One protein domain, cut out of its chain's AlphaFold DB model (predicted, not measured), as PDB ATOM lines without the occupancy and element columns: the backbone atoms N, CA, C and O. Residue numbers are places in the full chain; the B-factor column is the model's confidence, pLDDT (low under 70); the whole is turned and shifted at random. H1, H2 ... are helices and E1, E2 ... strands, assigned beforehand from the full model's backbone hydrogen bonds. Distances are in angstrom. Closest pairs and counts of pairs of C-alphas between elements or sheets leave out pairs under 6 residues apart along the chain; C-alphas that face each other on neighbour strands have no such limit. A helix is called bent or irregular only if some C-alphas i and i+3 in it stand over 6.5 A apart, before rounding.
ATOM      1  N   ILE A 130     -44.026  15.541 -23.747       71.94
ATOM      2  CA  ILE A 130     -43.110  14.407 -23.762       71.94
ATOM      3  C   ILE A 130     -43.090  13.766 -22.374       71.94
ATOM      4  O   ILE A 130     -43.040  14.456 -21.355       71.94
ATOM      5  N   LEU A 131     -43.156  12.439 -22.323       71.06
ATOM      6  CA  LEU A 131     -43.110  11.665 -21.083       71.06
ATOM      7  C   LEU A 131     -41.843  10.806 -21.050       71.06
ATOM      8  O   LEU A 131     -41.517  10.151 -22.037       71.06
ATOM      9  N   GLU A 132     -41.154  10.795 -19.909       72.50
ATOM     10  CA  GLU A 132     -39.940  10.004 -19.670       72.50
ATOM     11  C   GLU A 132     -40.045   9.316 -18.293       72.50
ATOM     12  O   GLU A 132     -40.353   9.964 -17.294       72.50
ATOM     13  N   CYS A 133     -39.777   8.009 -18.203       67.94
ATOM     14  CA  CYS A 133     -39.600   7.322 -16.912       67.94
ATOM     15  C   CYS A 133     -38.102   7.115 -16.613       67.94
ATOM     16  O   CYS A 133     -37.272   7.045 -17.526       67.94
ATOM     17  N   HIS A 134     -37.749   6.993 -15.330       61.69
ATOM     18  CA  HIS A 134     -36.365   6.814 -14.881       61.69
ATOM     19  C   HIS A 134     -35.678   5.570 -15.489       61.69
ATOM     20  O   HIS A 134     -34.490   5.615 -15.813       61.69
ATOM     21  N   HIS A 135     -36.395   4.462 -15.703       55.88
ATOM     22  CA  HIS A 135     -35.836   3.248 -16.324       55.88
ATOM     23  C   HIS A 135     -35.567   3.394 -17.827       55.88
ATOM     24  O   HIS A 135     -34.739   2.665 -18.376       55.88
ATOM     25  N   HIS A 136     -36.198   4.371 -18.480       57.47
ATOM     26  CA  HIS A 136     -36.010   4.669 -19.900       57.47
ATOM     27  C   HIS A 136     -34.926   5.729 -20.166       57.47
ATOM     28  O   HIS A 136     -34.345   5.731 -21.253       57.47
ATOM     29  N   SER A 137     -34.547   6.546 -19.170       46.97
ATOM     30  CA  SER A 137     -33.517   7.591 -19.332       46.97
ATOM     31  C   SER A 137     -32.099   7.053 -19.582       46.97
ATOM     32  O   SER A 137     -31.227   7.772 -20.062       46.97
ATOM     33  N   ALA A 138     -31.837   5.784 -19.245       44.91
ATOM     34  CA  ALA A 138     -30.502   5.185 -19.321       44.91
ATOM     35  C   ALA A 138     -30.114   4.642 -20.716       44.91
ATOM     36  O   ALA A 138     -28.936   4.367 -20.936       44.91
ATOM     37  N   ASN A 139     -31.064   4.478 -21.652       42.00
ATOM     38  CA  ASN A 139     -30.870   3.652 -22.859       42.00
ATOM     39  C   ASN A 139     -31.178   4.320 -24.220       42.00
ATOM     40  O   ASN A 139     -31.215   3.615 -25.226       42.00
ATOM     41  N   ASN A 140     -31.322   5.650 -24.297       43.12
ATOM     42  CA  ASN A 140     -31.327   6.398 -25.572       43.12
ATOM     43  C   ASN A 140     -32.373   5.897 -26.612       43.12
ATOM     44  O   ASN A 140     -32.044   5.706 -27.784       43.12
ATOM     45  N   ARG A 141     -33.620   5.629 -26.189       45.66
ATOM     46  CA  ARG A 141     -34.744   5.214 -27.063       45.66
ATOM     47  C   ARG A 141     -35.955   6.150 -26.926       45.66
ATOM     48  O   ARG A 141     -36.045   6.871 -25.939       45.66
ATOM     49  N   ASP A 142     -36.806   6.127 -27.955       43.88
ATOM     50  CA  ASP A 142     -37.751   7.169 -28.389       43.88
ATOM     51  C   ASP A 142     -38.616   7.817 -27.292       43.88
ATOM     52  O   ASP A 142     -39.266   7.153 -26.489       43.88
ATOM     53  N   LEU A 143     -38.632   9.152 -27.307       54.16
ATOM     54  CA  LEU A 143     -39.485  10.016 -26.493       54.16
ATOM     55  C   LEU A 143     -40.963   9.801 -26.872       54.16
ATOM     56  O   LEU A 143     -41.305   9.715 -28.051       54.16
ATOM     57  N   PHE A 144     -41.857   9.743 -25.882       54.78
ATOM     58  CA  PHE A 144     -43.292   9.599 -26.134       54.78
ATOM     59  C   PHE A 144     -43.871  10.921 -26.663       54.78
ATOM     60  O   PHE A 144     -44.068  11.843 -25.882       54.78
ATOM     61  N   GLU A 145     -44.177  11.020 -27.960       53.22
ATOM     62  CA  GLU A 145     -44.727  12.251 -28.573       53.22
ATOM     63  C   GLU A 145     -46.246  12.449 -28.358       53.22
ATOM     64  O   GLU A 145     -46.821  13.412 -28.855       53.22
ATOM     65  N   LYS A 146     -46.970  11.538 -27.682       52.59
ATOM     66  CA  LYS A 146     -48.448  11.629 -27.596       52.59
ATOM     67  C   LYS A 146     -49.016  11.249 -26.230       52.59
ATOM     68  O   LYS A 146     -49.481  10.131 -26.016       52.59
ATOM     69  N   GLY A 147     -49.019  12.223 -25.316       53.31
ATOM     70  CA  GLY A 147     -49.539  12.151 -23.943       53.31
ATOM     71  C   GLY A 147     -50.981  11.641 -23.795       53.31
ATOM     72  O   GLY A 147     -51.923  12.422 -23.665       53.31
ATOM     73  N   THR A 148     -51.144  10.318 -23.750       63.97
ATOM     74  CA  THR A 148     -52.435   9.648 -23.507       63.97
ATOM     75  C   THR A 148     -52.446   8.856 -22.202       63.97
ATOM     76  O   THR A 148     -53.451   8.885 -21.492       63.97
ATOM     77  N   ARG A 149     -51.343   8.180 -21.854       74.44
ATOM     78  CA  ARG A 149     -51.167   7.399 -20.617       74.44
ATOM     79  C   ARG A 149     -49.711   6.961 -20.480       74.44
ATOM     80  O   ARG A 149     -49.071   6.700 -21.491       74.44
ATOM     81  N   ILE A 150     -49.224   6.819 -19.252       79.75
ATOM     82  CA  ILE A 150     -47.943   6.158 -18.964       79.75
ATOM     83  C   ILE A 150     -48.156   5.026 -17.962       79.75
ATOM     84  O   ILE A 150     -48.971   5.137 -17.042       79.75
ATOM     85  N   GLU A 151     -47.448   3.923 -18.166       86.25
ATOM     86  CA  GLU A 151     -47.469   2.756 -17.297       86.25
ATOM     87  C   GLU A 151     -46.074   2.528 -16.732       86.25
ATOM     88  O   GLU A 151     -45.111   2.526 -17.491       86.25
ATOM     89  N   VAL A 152     -45.973   2.352 -15.415       88.44
ATOM     90  CA  VAL A 152     -44.683   2.196 -14.730       88.44
ATOM     91  C   VAL A 152     -44.724   1.111 -13.659       88.44
ATOM     92  O   VAL A 152     -45.768   0.853 -13.040       88.44
ATOM     93  N   VAL A 153     -43.572   0.494 -13.420       88.88
ATOM     94  CA  VAL A 153     -43.325  -0.472 -12.349       88.88
ATOM     95  C   VAL A 153     -42.163   0.046 -11.500       88.88
ATOM     96  O   VAL A 153     -41.031   0.066 -11.976       88.88
ATOM     97  N   PRO A 154     -42.395   0.411 -10.225       90.00
ATOM     98  CA  PRO A 154     -41.308   0.818  -9.346       90.00
ATOM     99  C   PRO A 154     -40.223  -0.258  -9.227       90.00
ATOM    100  O   PRO A 154     -40.504  -1.456  -9.323       90.00
ATOM    101  N   ASP A 155     -38.988   0.168  -8.941       83.50
ATOM    102  CA  ASP A 155     -37.871  -0.750  -8.703       83.50
ATOM    103  C   ASP A 155     -38.224  -1.839  -7.682       83.50
ATOM    104  O   ASP A 155     -38.927  -1.602  -6.695       83.50
ATOM    105  N   LYS A 156     -37.608  -3.012  -7.852       79.25
ATOM    106  CA  LYS A 156     -37.722  -4.145  -6.930       79.25
ATOM    107  C   LYS A 156     -37.579  -3.705  -5.467       79.25
ATOM    108  O   LYS A 156     -36.539  -3.198  -5.046       79.25
ATOM    109  N   GLY A 157     -38.623  -3.961  -4.681       71.56
ATOM    110  CA  GLY A 157     -38.665  -3.666  -3.248       71.56
ATOM    111  C   GLY A 157     -38.949  -2.203  -2.883       71.56
ATOM    112  O   GLY A 157     -39.098  -1.917  -1.694       71.56
ATOM    113  N   LYS A 158     -39.067  -1.297  -3.861       86.81
ATOM    114  CA  LYS A 158     -39.570   0.070  -3.675       86.81
ATOM    115  C   LYS A 158     -41.058   0.124  -4.005       86.81
ATOM    116  O   LYS A 158     -41.580  -0.721  -4.718       86.81
ATOM    117  N   THR A 159     -41.745   1.132  -3.482       88.62
ATOM    118  CA  THR A 159     -43.162   1.396  -3.784       88.62
ATOM    119  C   THR A 159     -43.359   2.701  -4.534       88.62
ATOM    120  O   THR A 159     -44.489   3.039  -4.859       88.62
ATOM    121  N   THR A 160     -42.284   3.443  -4.781       90.12
ATOM    122  CA  THR A 160     -42.297   4.770  -5.388       90.12
ATOM    123  C   THR A 160     -41.382   4.798  -6.597       90.12
ATOM    124  O   THR A 160     -40.324   4.164  -6.590       90.12
ATOM    125  N   ASP A 161     -41.770   5.578  -7.593       89.00
ATOM    126  CA  ASP A 161     -40.993   5.855  -8.789       89.00
ATOM    127  C   ASP A 161     -41.130   7.334  -9.181       89.00
ATOM    128  O   ASP A 161     -41.972   8.055  -8.641       89.00
ATOM    129  N   THR A 162     -40.286   7.809 -10.092       86.94
ATOM    130  CA  THR A 162     -40.307   9.183 -10.598       86.94
ATOM    131  C   THR A 162     -40.526   9.192 -12.103       86.94
ATOM    132  O   THR A 162     -39.688   8.727 -12.877       86.94
ATOM    133  N   VAL A 163     -41.636   9.797 -12.518       85.12
ATOM    134  CA  VAL A 163     -41.951  10.081 -13.919       85.12
ATOM    135  C   VAL A 163     -41.609  11.532 -14.208       85.12
ATOM    136  O   VAL A 163     -42.000  12.433 -13.469       85.12
ATOM    137  N   LYS A 164     -40.897  11.786 -15.298       85.62
ATOM    138  CA  LYS A 164     -40.664  13.132 -15.800       85.62
ATOM    139  C   LYS A 164     -41.704  13.467 -16.851       85.62
ATOM    140  O   LYS A 164     -41.952  12.709 -17.788       85.62
ATOM    141  N   VAL A 165     -42.297  14.636 -16.685       83.69
ATOM    142  CA  VAL A 165     -43.265  15.192 -17.619       83.69
ATOM    143  C   VAL A 165     -42.653  16.454 -18.209       83.69
ATOM    144  O   VAL A 165     -42.333  17.389 -17.478       83.69
ATOM    145  N   HIS A 166     -42.473  16.475 -19.521       82.56
ATOM    146  CA  HIS A 166     -41.911  17.595 -20.261       82.56
ATOM    147  C   HIS A 166     -43.039  18.364 -20.949       82.56
ATOM    148  O   HIS A 166     -43.709  17.846 -21.844       82.56
ATOM    149  N   TRP A 167     -43.235  19.610 -20.538       79.62
ATOM    150  CA  TRP A 167     -44.249  20.512 -21.069       79.62
ATOM    151  C   TRP A 167     -43.606  21.536 -21.994       79.62
ATOM    152  O   TRP A 167     -42.703  22.250 -21.573       79.62
ATOM    153  N   ARG A 168     -44.087  21.643 -23.230       77.31
ATOM    154  CA  ARG A 168     -43.655  22.668 -24.180       77.31
ATOM    155  C   ARG A 168     -43.916  24.100 -23.683       77.31
ATOM    156  O   ARG A 168     -45.033  24.438 -23.288       77.31
ATOM    157  N   ASP A 169     -42.890  24.943 -23.750       73.31
ATOM    158  CA  ASP A 169     -42.847  26.295 -23.176       73.31
ATOM    159  C   ASP A 169     -43.755  27.308 -23.907       73.31
ATOM    160  O   ASP A 169     -44.084  28.358 -23.360       73.31
ATOM    161  N   ASP A 170     -44.185  27.014 -25.140       68.50
ATOM    162  CA  ASP A 170     -44.982  27.907 -26.002       68.50
ATOM    163  C   ASP A 170     -46.513  27.723 -25.874       68.50
ATOM    164  O   ASP A 170     -47.285  28.423 -26.556       68.50
ATOM    165  N   TYR A 171     -46.947  26.809 -24.992       60.84
ATOM    166  CA  TYR A 171     -48.338  26.377 -24.824       60.84
ATOM    167  C   TYR A 171     -49.199  27.334 -23.979       60.84
ATOM    168  O   TYR A 171     -50.370  27.554 -24.291       60.84
ATOM    169  N   LEU A 172     -48.634  27.934 -22.927       55.69
ATOM    170  CA  LEU A 172     -49.293  28.927 -22.069       55.69
ATOM    171  C   LEU A 172     -48.399  30.163 -21.957       55.69
ATOM    172  O   LEU A 172     -47.187  30.037 -21.849       55.69
ATOM    173  N   GLY A 173     -48.989  31.363 -21.914       57.72
ATOM    174  CA  GLY A 173     -48.235  32.614 -21.719       57.72
ATOM    175  C   GLY A 173     -47.388  32.654 -20.434       57.72
ATOM    176  O   GLY A 173     -46.535  33.526 -20.296       57.72
ATOM    177  N   SER A 174     -47.605  31.710 -19.510       65.69
ATOM    178  CA  SER A 174     -46.742  31.415 -18.365       65.69
ATOM    179  C   SER A 174     -46.862  29.942 -17.957       65.69
ATOM    180  O   SER A 174     -47.980  29.440 -17.812       65.69
ATOM    181  N   MET A 175     -45.733  29.277 -17.708       71.12
ATOM    182  CA  MET A 175     -45.693  27.904 -17.189       71.12
ATOM    183  C   MET A 175     -46.084  27.860 -15.703       71.12
ATOM    184  O   MET A 175     -45.688  28.752 -14.947       71.12
ATOM    185  N   PRO A 176     -46.851  26.853 -15.247       77.06
ATOM    186  CA  PRO A 176     -47.162  26.714 -13.829       77.06
ATOM    187  C   PRO A 176     -45.907  26.343 -13.025       77.06
ATOM    188  O   PRO A 176     -45.104  25.529 -13.453       77.06
ATOM    189  N   GLY A 177     -45.748  26.888 -11.815       79.62
ATOM    190  CA  GLY A 177     -44.603  26.546 -10.950       79.62
ATOM    191  C   GLY A 177     -44.592  25.086 -10.462       79.62
ATOM    192  O   GLY A 177     -43.562  24.583 -10.011       79.62
ATOM    193  N   SER A 178     -45.733  24.398 -10.553       85.44
ATOM    194  CA  SER A 178     -45.894  22.985 -10.205       85.44
ATOM    195  C   SER A 178     -47.111  22.376 -10.900       85.44
ATOM    196  O   SER A 178     -48.089  23.080 -11.160       85.44
ATOM    197  N   LEU A 179     -47.090  21.061 -11.103       87.06
ATOM    198  CA  LEU A 179     -48.248  20.275 -11.531       87.06
ATOM    199  C   LEU A 179     -48.971  19.700 -10.312       87.06
ATOM    200  O   LEU A 179     -48.334  19.180  -9.409       87.06
ATOM    201  N   GLU A 180     -50.293  19.759 -10.283       89.38
ATOM    202  CA  GLU A 180     -51.135  18.979  -9.383       89.38
ATOM    203  C   GLU A 180     -51.079  17.484  -9.740       89.38
ATOM    204  O   GLU A 180     -51.234  17.087 -10.897       89.38
ATOM    205  N   VAL A 181     -50.910  16.642  -8.724       90.94
ATOM    206  CA  VAL A 181     -50.941  15.182  -8.842       90.94
ATOM    207  C   VAL A 181     -52.071  14.670  -7.964       90.94
ATOM    208  O   VAL A 181     -52.009  14.759  -6.740       90.94
ATOM    209  N   SER A 182     -53.122  14.146  -8.581       91.06
ATOM    210  CA  SER A 182     -54.305  13.664  -7.866       91.06
ATOM    211  C   SER A 182     -54.392  12.141  -7.895       91.06
ATOM    212  O   SER A 182     -54.158  11.509  -8.926       91.06
ATOM    213  N   THR A 183     -54.769  11.548  -6.764       91.44
ATOM    214  CA  THR A 183     -54.999  10.106  -6.622       91.44
ATOM    215  C   THR A 183     -56.390   9.899  -6.021       91.44
ATOM    216  O   THR A 183     -56.717  10.570  -5.037       91.44
ATOM    217  N   PRO A 184     -57.229   8.992  -6.554       86.12
ATOM    218  CA  PRO A 184     -58.557   8.740  -6.000       86.12
ATOM    219  C   PRO A 184     -58.515   8.445  -4.492       86.12
ATOM    220  O   PRO A 184     -57.740   7.609  -4.033       86.12
ATOM    221  N   GLY A 185     -59.347   9.147  -3.716       81.44
ATOM    222  CA  GLY A 185     -59.449   8.955  -2.265       81.44
ATOM    223  C   GLY A 185     -58.285   9.519  -1.436       81.44
ATOM    224  O   GLY A 185     -58.216   9.232  -0.242       81.44
ATOM    225  N   ARG A 186     -57.381  10.317  -2.023       84.88
ATOM    226  CA  ARG A 186     -56.280  10.985  -1.305       84.88
ATOM    227  C   ARG A 186     -56.212  12.481  -1.607       84.88
ATOM    228  O   ARG A 186     -56.769  12.957  -2.592       84.88
ATOM    229  N   ALA A 187     -55.528  13.217  -0.731       82.19
ATOM    230  CA  ALA A 187     -55.228  14.626  -0.956       82.19
ATOM    231  C   ALA A 187     -54.319  14.789  -2.184       82.19
ATOM    232  O   ALA A 187     -53.403  13.990  -2.382       82.19
ATOM    233  N   ALA A 188     -54.579  15.819  -2.990       84.19
ATOM    234  CA  ALA A 188     -53.750  16.141  -4.142       84.19
ATOM    235  C   ALA A 188     -52.350  16.585  -3.691       84.19
ATOM    236  O   ALA A 188     -52.206  17.380  -2.759       84.19
ATOM    237  N   GLY A 189     -51.328  16.048  -4.350       86.25
ATOM    238  CA  GLY A 189     -49.940  16.472  -4.226       86.25
ATOM    239  C   GLY A 189     -49.551  17.473  -5.313       86.25
ATOM    240  O   GLY A 189     -50.364  17.852  -6.158       86.25
ATOM    241  N   SER A 190     -48.282  17.874  -5.309       87.12
ATOM    242  CA  SER A 190     -47.713  18.755  -6.328       87.12
ATOM    243  C   SER A 190     -46.348  18.256  -6.802       87.12
ATOM    244  O   SER A 190     -45.494  17.949  -5.973       87.12
ATOM    245  N   ALA A 191     -46.118  18.240  -8.110       86.38
ATOM    246  CA  ALA A 191     -44.836  17.971  -8.745       86.38
ATOM    247  C   ALA A 191     -44.168  19.292  -9.140       86.38
ATOM    248  O   ALA A 191     -44.700  20.055  -9.948       86.38
ATOM    249  N   ALA A 192     -43.011  19.579  -8.551       84.62
ATOM    250  CA  ALA A 192     -42.263  20.798  -8.834       84.62
ATOM    251  C   ALA A 192     -41.506  20.702 -10.166       84.62
ATOM    252  O   ALA A 192     -41.171  19.614 -10.648       84.62
ATOM    253  N   GLN A 193     -41.198  21.864 -10.738       85.19
ATOM    254  CA  GLN A 193     -40.273  21.959 -11.858       85.19
ATOM    255  C   GLN A 193     -38.905  21.384 -11.455       85.19
ATOM    256  O   GLN A 193     -38.325  21.772 -10.443       85.19
ATOM    257  N   SER A 194     -38.393  20.454 -12.255       82.75
ATOM    258  CA  SER A 194     -37.136  19.743 -12.009       82.75
ATOM    259  C   SER A 194     -36.045  20.069 -13.034       82.75
ATOM    260  O   SER A 194     -34.911  19.625 -12.870       82.75
ATOM    261  N   GLY A 195     -36.360  20.823 -14.096       83.62
ATOM    262  CA  GLY A 195     -35.379  21.280 -15.083       83.62
ATOM    263  C   GLY A 195     -35.995  21.695 -16.419       83.62
ATOM    264  O   GLY A 195     -37.158  22.091 -16.484       83.62
ATOM    265  N   SER A 196     -35.203  21.579 -17.485       78.25
ATOM    266  CA  SER A 196     -35.590  21.842 -18.876       78.25
ATOM    267  C   SER A 196     -35.101  20.715 -19.791       78.25
ATOM    268  O   SER A 196     -34.037  20.144 -19.543       78.25
ATOM    269  N   HIS A 197     -35.837  20.421 -20.857       75.06
ATOM    270  CA  HIS A 197     -35.494  19.449 -21.893       75.06
ATOM    271  C   HIS A 197     -35.247  20.177 -23.236       75.06
ATOM    272  O   HIS A 197     -35.884  21.204 -23.497       75.06
ATOM    273  N   PRO A 198     -34.312  19.704 -24.093       69.06
ATOM    274  CA  PRO A 198     -34.089  20.277 -25.423       69.06
ATOM    275  C   PRO A 198     -35.385  20.429 -26.232       69.06
ATOM    276  O   PRO A 198     -36.277  19.590 -26.131       69.06
ATOM    277  N   GLY A 199     -35.474  21.487 -27.043       70.62
ATOM    278  CA  GLY A 199     -36.656  21.771 -27.870       70.62
ATOM    279  C   GLY A 199     -37.688  22.719 -27.246       70.62
ATOM    280  O   GLY A 199     -38.776  22.842 -27.793       70.62
ATOM    281  N   GLY A 200     -37.352  23.398 -26.140       75.38
ATOM    282  CA  GLY A 200     -38.246  24.363 -25.485       75.38
ATOM    283  C   GLY A 200     -39.286  23.685 -24.599       75.38
ATOM    284  O   GLY A 200     -40.476  23.952 -24.738       75.38
ATOM    285  N   TYR A 201     -38.839  22.763 -23.744       79.50
ATOM    286  CA  TYR A 201     -39.692  22.047 -22.805       79.50
ATOM    287  C   TYR A 201     -39.234  22.276 -21.362       79.50
ATOM    288  O   TYR A 201     -38.061  22.103 -21.026       79.50
ATOM    289  N   THR A 202     -40.184  22.547 -20.477       82.88
ATOM    290  CA  THR A 202     -40.012  22.553 -19.024       82.88
ATOM    291  C   THR A 202     -40.281  21.162 -18.454       82.88
ATOM    292  O   THR A 202     -41.310  20.556 -18.741       82.88
ATOM    293  N   THR A 203     -39.386  20.655 -17.606       86.31
ATOM    294  CA  THR A 203     -39.500  19.319 -17.003       86.31
ATOM    295  C   THR A 203     -40.050  19.400 -15.582       86.31
ATOM    296  O   THR A 203     -39.556  20.188 -14.774       86.31
ATOM    297  N   TYR A 204     -41.002  18.530 -15.257       87.25
ATOM    298  CA  TYR A 204     -41.550  18.325 -13.917       87.25
ATOM    299  C   TYR A 204     -41.268  16.899 -13.445       87.25
ATOM    300  O   TYR A 204     -41.510  15.946 -14.186       87.25
ATOM    301  N   GLY A 205     -40.778  16.754 -12.214       87.38
ATOM    302  CA  GLY A 205     -40.545  15.458 -11.579       87.38
ATOM    303  C   GLY A 205     -41.769  15.032 -10.778       87.38
ATOM    304  O   GLY A 205     -42.056  15.607  -9.730       87.38
ATOM    305  N   VAL A 206     -42.496  14.039 -11.276       88.25
ATOM    306  CA  VAL A 206     -43.709  13.500 -10.662       88.25
ATOM    307  C   VAL A 206     -43.353  12.236  -9.889       88.25
ATOM    308  O   VAL A 206     -43.095  11.189 -10.481       88.25
ATOM    309  N   GLU A 207     -43.355  12.326  -8.563       89.75
ATOM    310  CA  GLU A 207     -43.254  11.146  -7.706       89.75
ATOM    311  C   GLU A 207     -44.597  10.407  -7.701       89.75
ATOM    312  O   GLU A 207     -45.646  10.982  -7.402       89.75
ATOM    313  N   VAL A 208     -44.565   9.124  -8.048       90.38
ATOM    314  CA  VAL A 208     -45.742   8.258  -8.082       90.38
ATOM    315  C   VAL A 208     -45.510   7.028  -7.226       90.38
ATOM    316  O   VAL A 208     -44.420   6.467  -7.197       90.38
ATOM    317  N   ALA A 209     -46.552   6.598  -6.519       91.81
ATOM    318  CA  ALA A 209     -46.481   5.459  -5.615       91.81
ATOM    319  C   ALA A 209     -47.487   4.370  -5.989       91.81
ATOM    320  O   ALA A 209     -48.622   4.670  -6.364       91.81
ATOM    321  N   TYR A 210     -47.096   3.111  -5.823       92.12
ATOM    322  CA  TYR A 210     -48.030   2.001  -5.727       92.12
ATOM    323  C   TYR A 210     -48.646   1.985  -4.327       92.12
ATOM    324  O   TYR A 210     -47.931   1.999  -3.324       92.12
ATOM    325  N   LEU A 211     -49.976   1.966  -4.261       89.62
ATOM    326  CA  LEU A 211     -50.752   2.084  -3.024       89.62
ATOM    327  C   LEU A 211     -51.620   0.853  -2.724       89.62
ATOM    328  O   LEU A 211     -52.378   0.885  -1.755       89.62
ATOM    329  N   GLY A 212     -51.542  -0.186  -3.558       84.94
ATOM    330  CA  GLY A 212     -52.249  -1.448  -3.335       84.94
ATOM    331  C   GLY A 212     -51.617  -2.283  -2.222       84.94
ATOM    332  O   GLY A 212     -50.527  -1.976  -1.731       84.94
ATOM    333  N   ASP A 213     -52.304  -3.354  -1.830       82.38
ATOM    334  CA  ASP A 213     -51.818  -4.271  -0.798       82.38
ATOM    335  C   ASP A 213     -50.609  -5.083  -1.303       82.38
ATOM    336  O   ASP A 213     -50.639  -5.712  -2.364       82.38
ATOM    337  N   LEU A 214     -49.520  -5.051  -0.533       82.44
ATOM    338  CA  LEU A 214     -48.255  -5.721  -0.839       82.44
ATOM    339  C   LEU A 214     -47.990  -6.941   0.049       82.44
ATOM    340  O   LEU A 214     -47.018  -7.663  -0.199       82.44
ATOM    341  N   ASP A 215     -48.810  -7.154   1.080       78.38
ATOM    342  CA  ASP A 215     -48.589  -8.144   2.135       78.38
ATOM    343  C   ASP A 215     -49.394  -9.427   1.944       78.38
ATOM    344  O   ASP A 215     -49.144 -10.427   2.622       78.38
ATOM    345  N   ILE A 216     -50.293  -9.463   0.961       69.19
ATOM    346  CA  ILE A 216     -50.976 -10.696   0.576       69.19
ATOM    347  C   ILE A 216     -49.955 -11.640  -0.075       69.19
ATOM    348  O   ILE A 216     -49.401 -11.359  -1.134       69.19
ATOM    349  N   ILE A 217     -49.722 -12.780   0.574       67.75
ATOM    350  CA  ILE A 217     -48.730 -13.793   0.166       67.75
ATOM    351  C   ILE A 217     -49.349 -15.148  -0.193       67.75
ATOM    352  O   ILE A 217     -48.661 -16.027  -0.709       67.75
ATOM    353  N   ASN A 218     -50.648 -15.341   0.057       66.62
ATOM    354  CA  ASN A 218     -51.321 -16.598  -0.257       66.62
ATOM    355  C   ASN A 218     -51.661 -16.672  -1.753       66.62
ATOM    356  O   ASN A 218     -52.788 -16.391  -2.158       66.62
ATOM    357  N   ILE A 219     -50.682 -17.094  -2.553       62.00
ATOM    358  CA  ILE A 219     -50.779 -17.226  -4.016       62.00
ATOM    359  C   ILE A 219     -51.866 -18.207  -4.489       62.00
ATOM    360  O   ILE A 219     -52.230 -18.200  -5.664       62.00
ATOM    361  N   LEU A 220     -52.388 -19.056  -3.597       59.34
ATOM    362  CA  LEU A 220     -53.461 -20.008  -3.899       59.34
ATOM    363  C   LEU A 220     -54.851 -19.375  -3.764       59.34
ATOM    364  O   LEU A 220     -55.828 -19.910  -4.279       59.34
ATOM    365  N   ASN A 221     -54.958 -18.235  -3.078       60.72
ATOM    366  CA  ASN A 221     -56.217 -17.528  -2.910       60.72
ATOM    367  C   ASN A 221     -56.480 -16.623  -4.132       60.72
ATOM    368  O   ASN A 221     -55.630 -15.793  -4.461       60.72
ATOM    369  N   PRO A 222     -57.666 -16.679  -4.769       59.03
ATOM    370  CA  PRO A 222     -58.041 -15.740  -5.831       59.03
ATOM    371  C   PRO A 222     -57.896 -14.259  -5.436       59.03
ATOM    372  O   PRO A 222     -57.628 -13.408  -6.285       59.03
ATOM    373  N   GLY A 223     -58.036 -13.944  -4.145       64.31
ATOM    374  CA  GLY A 223     -57.812 -12.615  -3.580       64.31
ATOM    375  C   GLY A 223     -56.383 -12.099  -3.768       64.31
ATOM    376  O   GLY A 223     -56.220 -10.912  -4.037       64.31
ATOM    377  N   PHE A 224     -55.367 -12.972  -3.732       73.38
ATOM    378  CA  PHE A 224     -53.989 -12.590  -4.063       73.38
ATOM    379  C   PHE A 224     -53.890 -12.094  -5.499       73.38
ATOM    380  O   PHE A 224     -53.378 -11.008  -5.740       73.38
ATOM    381  N   TRP A 225     -54.424 -12.851  -6.461       71.12
ATOM    382  CA  TRP A 225     -54.349 -12.491  -7.879       71.12
ATOM    383  C   TRP A 225     -55.133 -11.230  -8.209       71.12
ATOM    384  O   TRP A 225     -54.736 -10.482  -9.102       71.12
ATOM    385  N   ARG A 226     -56.230 -10.986  -7.488       73.31
ATOM    386  CA  ARG A 226     -56.968  -9.728  -7.572       73.31
ATOM    387  C   ARG A 226     -56.099  -8.568  -7.092       73.31
ATOM    388  O   ARG A 226     -55.858  -7.666  -7.881       73.31
ATOM    389  N   ALA A 227     -55.569  -8.645  -5.871       74.31
ATOM    390  CA  ALA A 227     -54.721  -7.602  -5.294       74.31
ATOM    391  C   ALA A 227     -53.436  -7.362  -6.108       74.31
ATOM    392  O   ALA A 227     -53.058  -6.230  -6.381       74.31
ATOM    393  N   TYR A 228     -52.802  -8.426  -6.598       81.69
ATOM    394  CA  TYR A 228     -51.605  -8.346  -7.435       81.69
ATOM    395  C   TYR A 228     -51.842  -7.617  -8.772       81.69
ATOM    396  O   TYR A 228     -50.928  -6.984  -9.310       81.69
ATOM    397  N   LYS A 229     -53.064  -7.707  -9.316       83.06
ATOM    398  CA  LYS A 229     -53.485  -7.022 -10.549       83.06
ATOM    399  C   LYS A 229     -54.039  -5.617 -10.301       83.06
ATOM    400  O   LYS A 229     -54.273  -4.903 -11.279       83.06
ATOM    401  N   GLU A 230     -54.259  -5.218  -9.047       85.19
ATOM    402  CA  GLU A 230     -54.658  -3.848  -8.729       85.19
ATOM    403  C   GLU A 230     -53.577  -2.866  -9.170       85.19
ATOM    404  O   GLU A 230     -52.377  -3.143  -9.093       85.19
ATOM    405  N   LYS A 231     -54.022  -1.702  -9.639       90.69
ATOM    406  CA  LYS A 231     -53.169  -0.635 -10.161       90.69
ATOM    407  C   LYS A 231     -53.485   0.644  -9.415       90.69
ATOM    408  O   LYS A 231     -54.640   0.902  -9.081       90.69
ATOM    409  N   THR A 232     -52.473   1.468  -9.188       92.06
ATOM    410  CA  THR A 232     -52.682   2.824  -8.677       92.06
ATOM    411  C   THR A 232     -52.624   3.800  -9.837       92.06
ATOM    412  O   THR A 232     -51.635   3.824 -10.561       92.06
ATOM    413  N   THR A 233     -53.660   4.613 -10.023       92.69
ATOM    414  CA  THR A 233     -53.665   5.652 -11.058       92.69
ATOM    415  C   THR A 233     -53.512   7.025 -10.421       92.69
ATOM    416  O   THR A 233     -54.366   7.456  -9.648       92.69
ATOM    417  N   HIS A 234     -52.437   7.718 -10.783       92.06
ATOM    418  CA  HIS A 234     -52.234   9.135 -10.498       92.06
ATOM    419  C   HIS A 234     -52.625   9.944 -11.727       92.06
ATOM    420  O   HIS A 234     -52.366   9.528 -12.850       92.06
ATOM    421  N   THR A 235     -53.260  11.092 -11.536       90.50
ATOM    422  CA  THR A 235     -53.637  11.988 -12.631       90.50
ATOM    423  C   THR A 235     -52.898  13.305 -12.480       90.50
ATOM    424  O   THR A 235     -53.091  14.002 -11.481       90.50
ATOM    425  N   VAL A 236     -52.081  13.637 -13.478       88.06
ATOM    426  CA  VAL A 236     -51.274  14.862 -13.519       88.06
ATOM    427  C   VAL A 236     -52.037  15.969 -14.251       88.06
ATOM    428  O   VAL A 236     -52.586  15.747 -15.338       88.06
ATOM    429  N   ARG A 237     -52.103  17.151 -13.631       84.69
ATOM    430  CA  ARG A 237     -52.774  18.382 -14.092       84.69
ATOM    431  C   ARG A 237     -51.998  19.615 -13.593       84.69
ATOM    432  O   ARG A 237     -51.115  19.448 -12.773       84.69
ATOM    433  N   PRO A 238     -52.314  20.856 -13.997       67.69
ATOM    434  CA  PRO A 238     -53.028  21.215 -15.216       67.69
ATOM    435  C   PRO A 238     -52.194  20.868 -16.453       67.69
ATOM    436  O   PRO A 238     -50.993  20.646 -16.361       67.69
ATOM    437  N   GLY A 239     -52.844  20.794 -17.609       67.69
ATOM    438  CA  GLY A 239     -52.208  20.362 -18.843       67.69
ATOM    439  C   GLY A 239     -53.115  20.427 -20.061       67.69
ATOM    440  O   GLY A 239     -54.330  20.459 -19.863       67.69
ATOM    441  N   PRO A 240     -52.586  20.397 -21.305       62.09
ATOM    442  CA  PRO A 240     -53.403  20.234 -22.506       62.09
ATOM    443  C   PRO A 240     -54.420  19.095 -22.416       62.09
ATOM    444  O   PRO A 240     -55.542  19.222 -22.903       62.09
ATOM    445  N   THR A 241     -54.023  18.006 -21.765       69.00
ATOM    446  CA  THR A 241     -54.842  16.854 -21.400       69.00
ATOM    447  C   THR A 241     -54.434  16.405 -19.997       69.00
ATOM    448  O   THR A 241     -53.305  16.639 -19.563       69.00
ATOM    449  N   SER A 242     -55.354  15.784 -19.256       78.75
ATOM    450  CA  SER A 242     -54.992  15.115 -18.004       78.75
ATOM    451  C   SER A 242     -54.238  13.830 -18.317       78.75
ATOM    452  O   SER A 242     -54.758  13.005 -19.069       78.75
ATOM    453  N   ILE A 243     -53.065  13.641 -17.718       83.31
ATOM    454  CA  ILE A 243     -52.206  12.487 -18.001       83.31
ATOM    455  C   ILE A 243     -52.376  11.451 -16.881       83.31
ATOM    456  O   ILE A 243     -52.002  11.734 -15.738       83.31
ATOM    457  N   PRO A 244     -52.940  10.265 -17.168       86.81
ATOM    458  CA  PRO A 244     -52.971   9.169 -16.217       86.81
ATOM    459  C   PRO A 244     -51.610   8.457 -16.176       86.81
ATOM    460  O   PRO A 244     -51.115   7.961 -17.189       86.81
ATOM    461  N   VAL A 245     -51.038   8.371 -14.978       88.69
ATOM    462  CA  VAL A 245     -49.849   7.584 -14.638       88.69
ATOM    463  C   VAL A 245     -50.309   6.349 -13.873       88.69
ATOM    464  O   VAL A 245     -50.798   6.448 -12.747       88.69
ATOM    465  N   VAL A 246     -50.195   5.181 -14.497       90.75
ATOM    466  CA  VAL A 246     -50.638   3.902 -13.938       90.75
ATOM    467  C   VAL A 246     -49.440   3.160 -13.363       90.75
ATOM    468  O   VAL A 246     -48.551   2.739 -14.095       90.75
ATOM    469  N   VAL A 247     -49.444   2.976 -12.048       91.31
ATOM    470  CA  VAL A 247     -48.386   2.304 -11.296       91.31
ATOM    471  C   VAL A 247     -48.828   0.887 -10.955       91.31
ATOM    472  O   VAL A 247     -49.894   0.681 -10.360       91.31
ATOM    473  N   TYR A 248     -48.004  -0.083 -11.331       91.94
ATOM    474  CA  TYR A 248     -48.238  -1.509 -11.108       91.94
ATOM    475  C   TYR A 248     -47.519  -2.021  -9.857       91.94
ATOM    476  O   TYR A 248     -46.651  -1.354  -9.294       91.94
ATOM    477  N   ASN A 249     -47.903  -3.220  -9.417       90.50
ATOM    478  CA  ASN A 249     -47.316  -3.860  -8.248       90.50
ATOM    479  C   ASN A 249     -45.811  -4.152  -8.486       90.50
ATOM    480  O   ASN A 249     -45.479  -4.862  -9.434       90.50
ATOM    481  N   PRO A 250     -44.896  -3.652  -7.638       91.00
ATOM    482  CA  PRO A 250     -43.451  -3.795  -7.838       91.00
ATOM    483  C   PRO A 250     -42.882  -5.133  -7.341       91.00
ATOM    484  O   PRO A 250     -41.677  -5.376  -7.441       91.00
ATOM    485  N   ARG A 251     -43.711  -5.997  -6.740       88.44
ATOM    486  CA  ARG A 251     -43.246  -7.250  -6.138       88.44
ATOM    487  C   ARG A 251     -42.923  -8.280  -7.203       88.44
ATOM    488  O   ARG A 251     -43.714  -8.538  -8.115       88.44
TER     489      ARG A 251
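What this domain is: This is residues 130 to 251 of the 680 residues of an uncharacterized protein of Myxococcales bacterium (UniProt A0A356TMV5). One folded sheet, bent back on itself into two leaves that face each other, E1 E3 E6 and E4 E7 E8 E2, curls like part of a barrel with E5 as hinge; the short helix H1 lies off one end. The 122 printed residues include, in order, E1 E2 E3 E4 E5 E6 H1 E7 E8. The mixed sheet runs E1 E3 E6 E5 E4 E7 E8 E2; the class is mostly strand, though under half of the residues are in named elements. The whole is compact, radius of gyration of the C-alphas 15.8 A, spanning 55 by 34 by 21 A.

How they stand to each other: Edge strand E1, residues 130 to 133, is antiparallel to E3, residues 160 to 168; N 132 and O 164, within hydrogen-bond range, are 3.0 A apart. Edge strand E2, residues 150 to 152, is parallel to E8, residues 243 to 247, with N 152 to O 246 at 2.9 A. E4, residues 178 to 182, E5, residues 189 to 197, and E6, residues 201 to 209, form a meander of two antiparallel hairpins; E3, antiparallel to E6 with N 163 to O 206 at 2.9 A, completes a Greek key. E5 bends by 51 degrees at residue 194, with N 191 to O 179 at 2.7 A toward E4 and N 203 to O 195 at 2.9 A toward E6. E7, residues 232 to 237, is antiparallel to E4, N 182 to O 235 at 2.9 A, and forms a hairpin with E8, N 234 to O 245 at 2.9 A. H1, residues 222 to 229, has every O i to N i+4 pair in range and is not on the sheet.

Where its parts are: E1 begins at C-alpha 130 (-43.110, 14.407, -23.762). E3 measures 26.0 A, E5 23.0 A, E6 24.8 A. E8 ends at C-alpha 247 (-48.386, 2.304, -11.296).

The domain as a whole: The farthest C-alphas, Gly 173 and Leu 220, are 55.8 A apart. The printed part has no cut; links E1 to E2 and E6 to H1 are long. pLDDT is under 70 in 34 residues, among them 133 to 148 and 216 to 223.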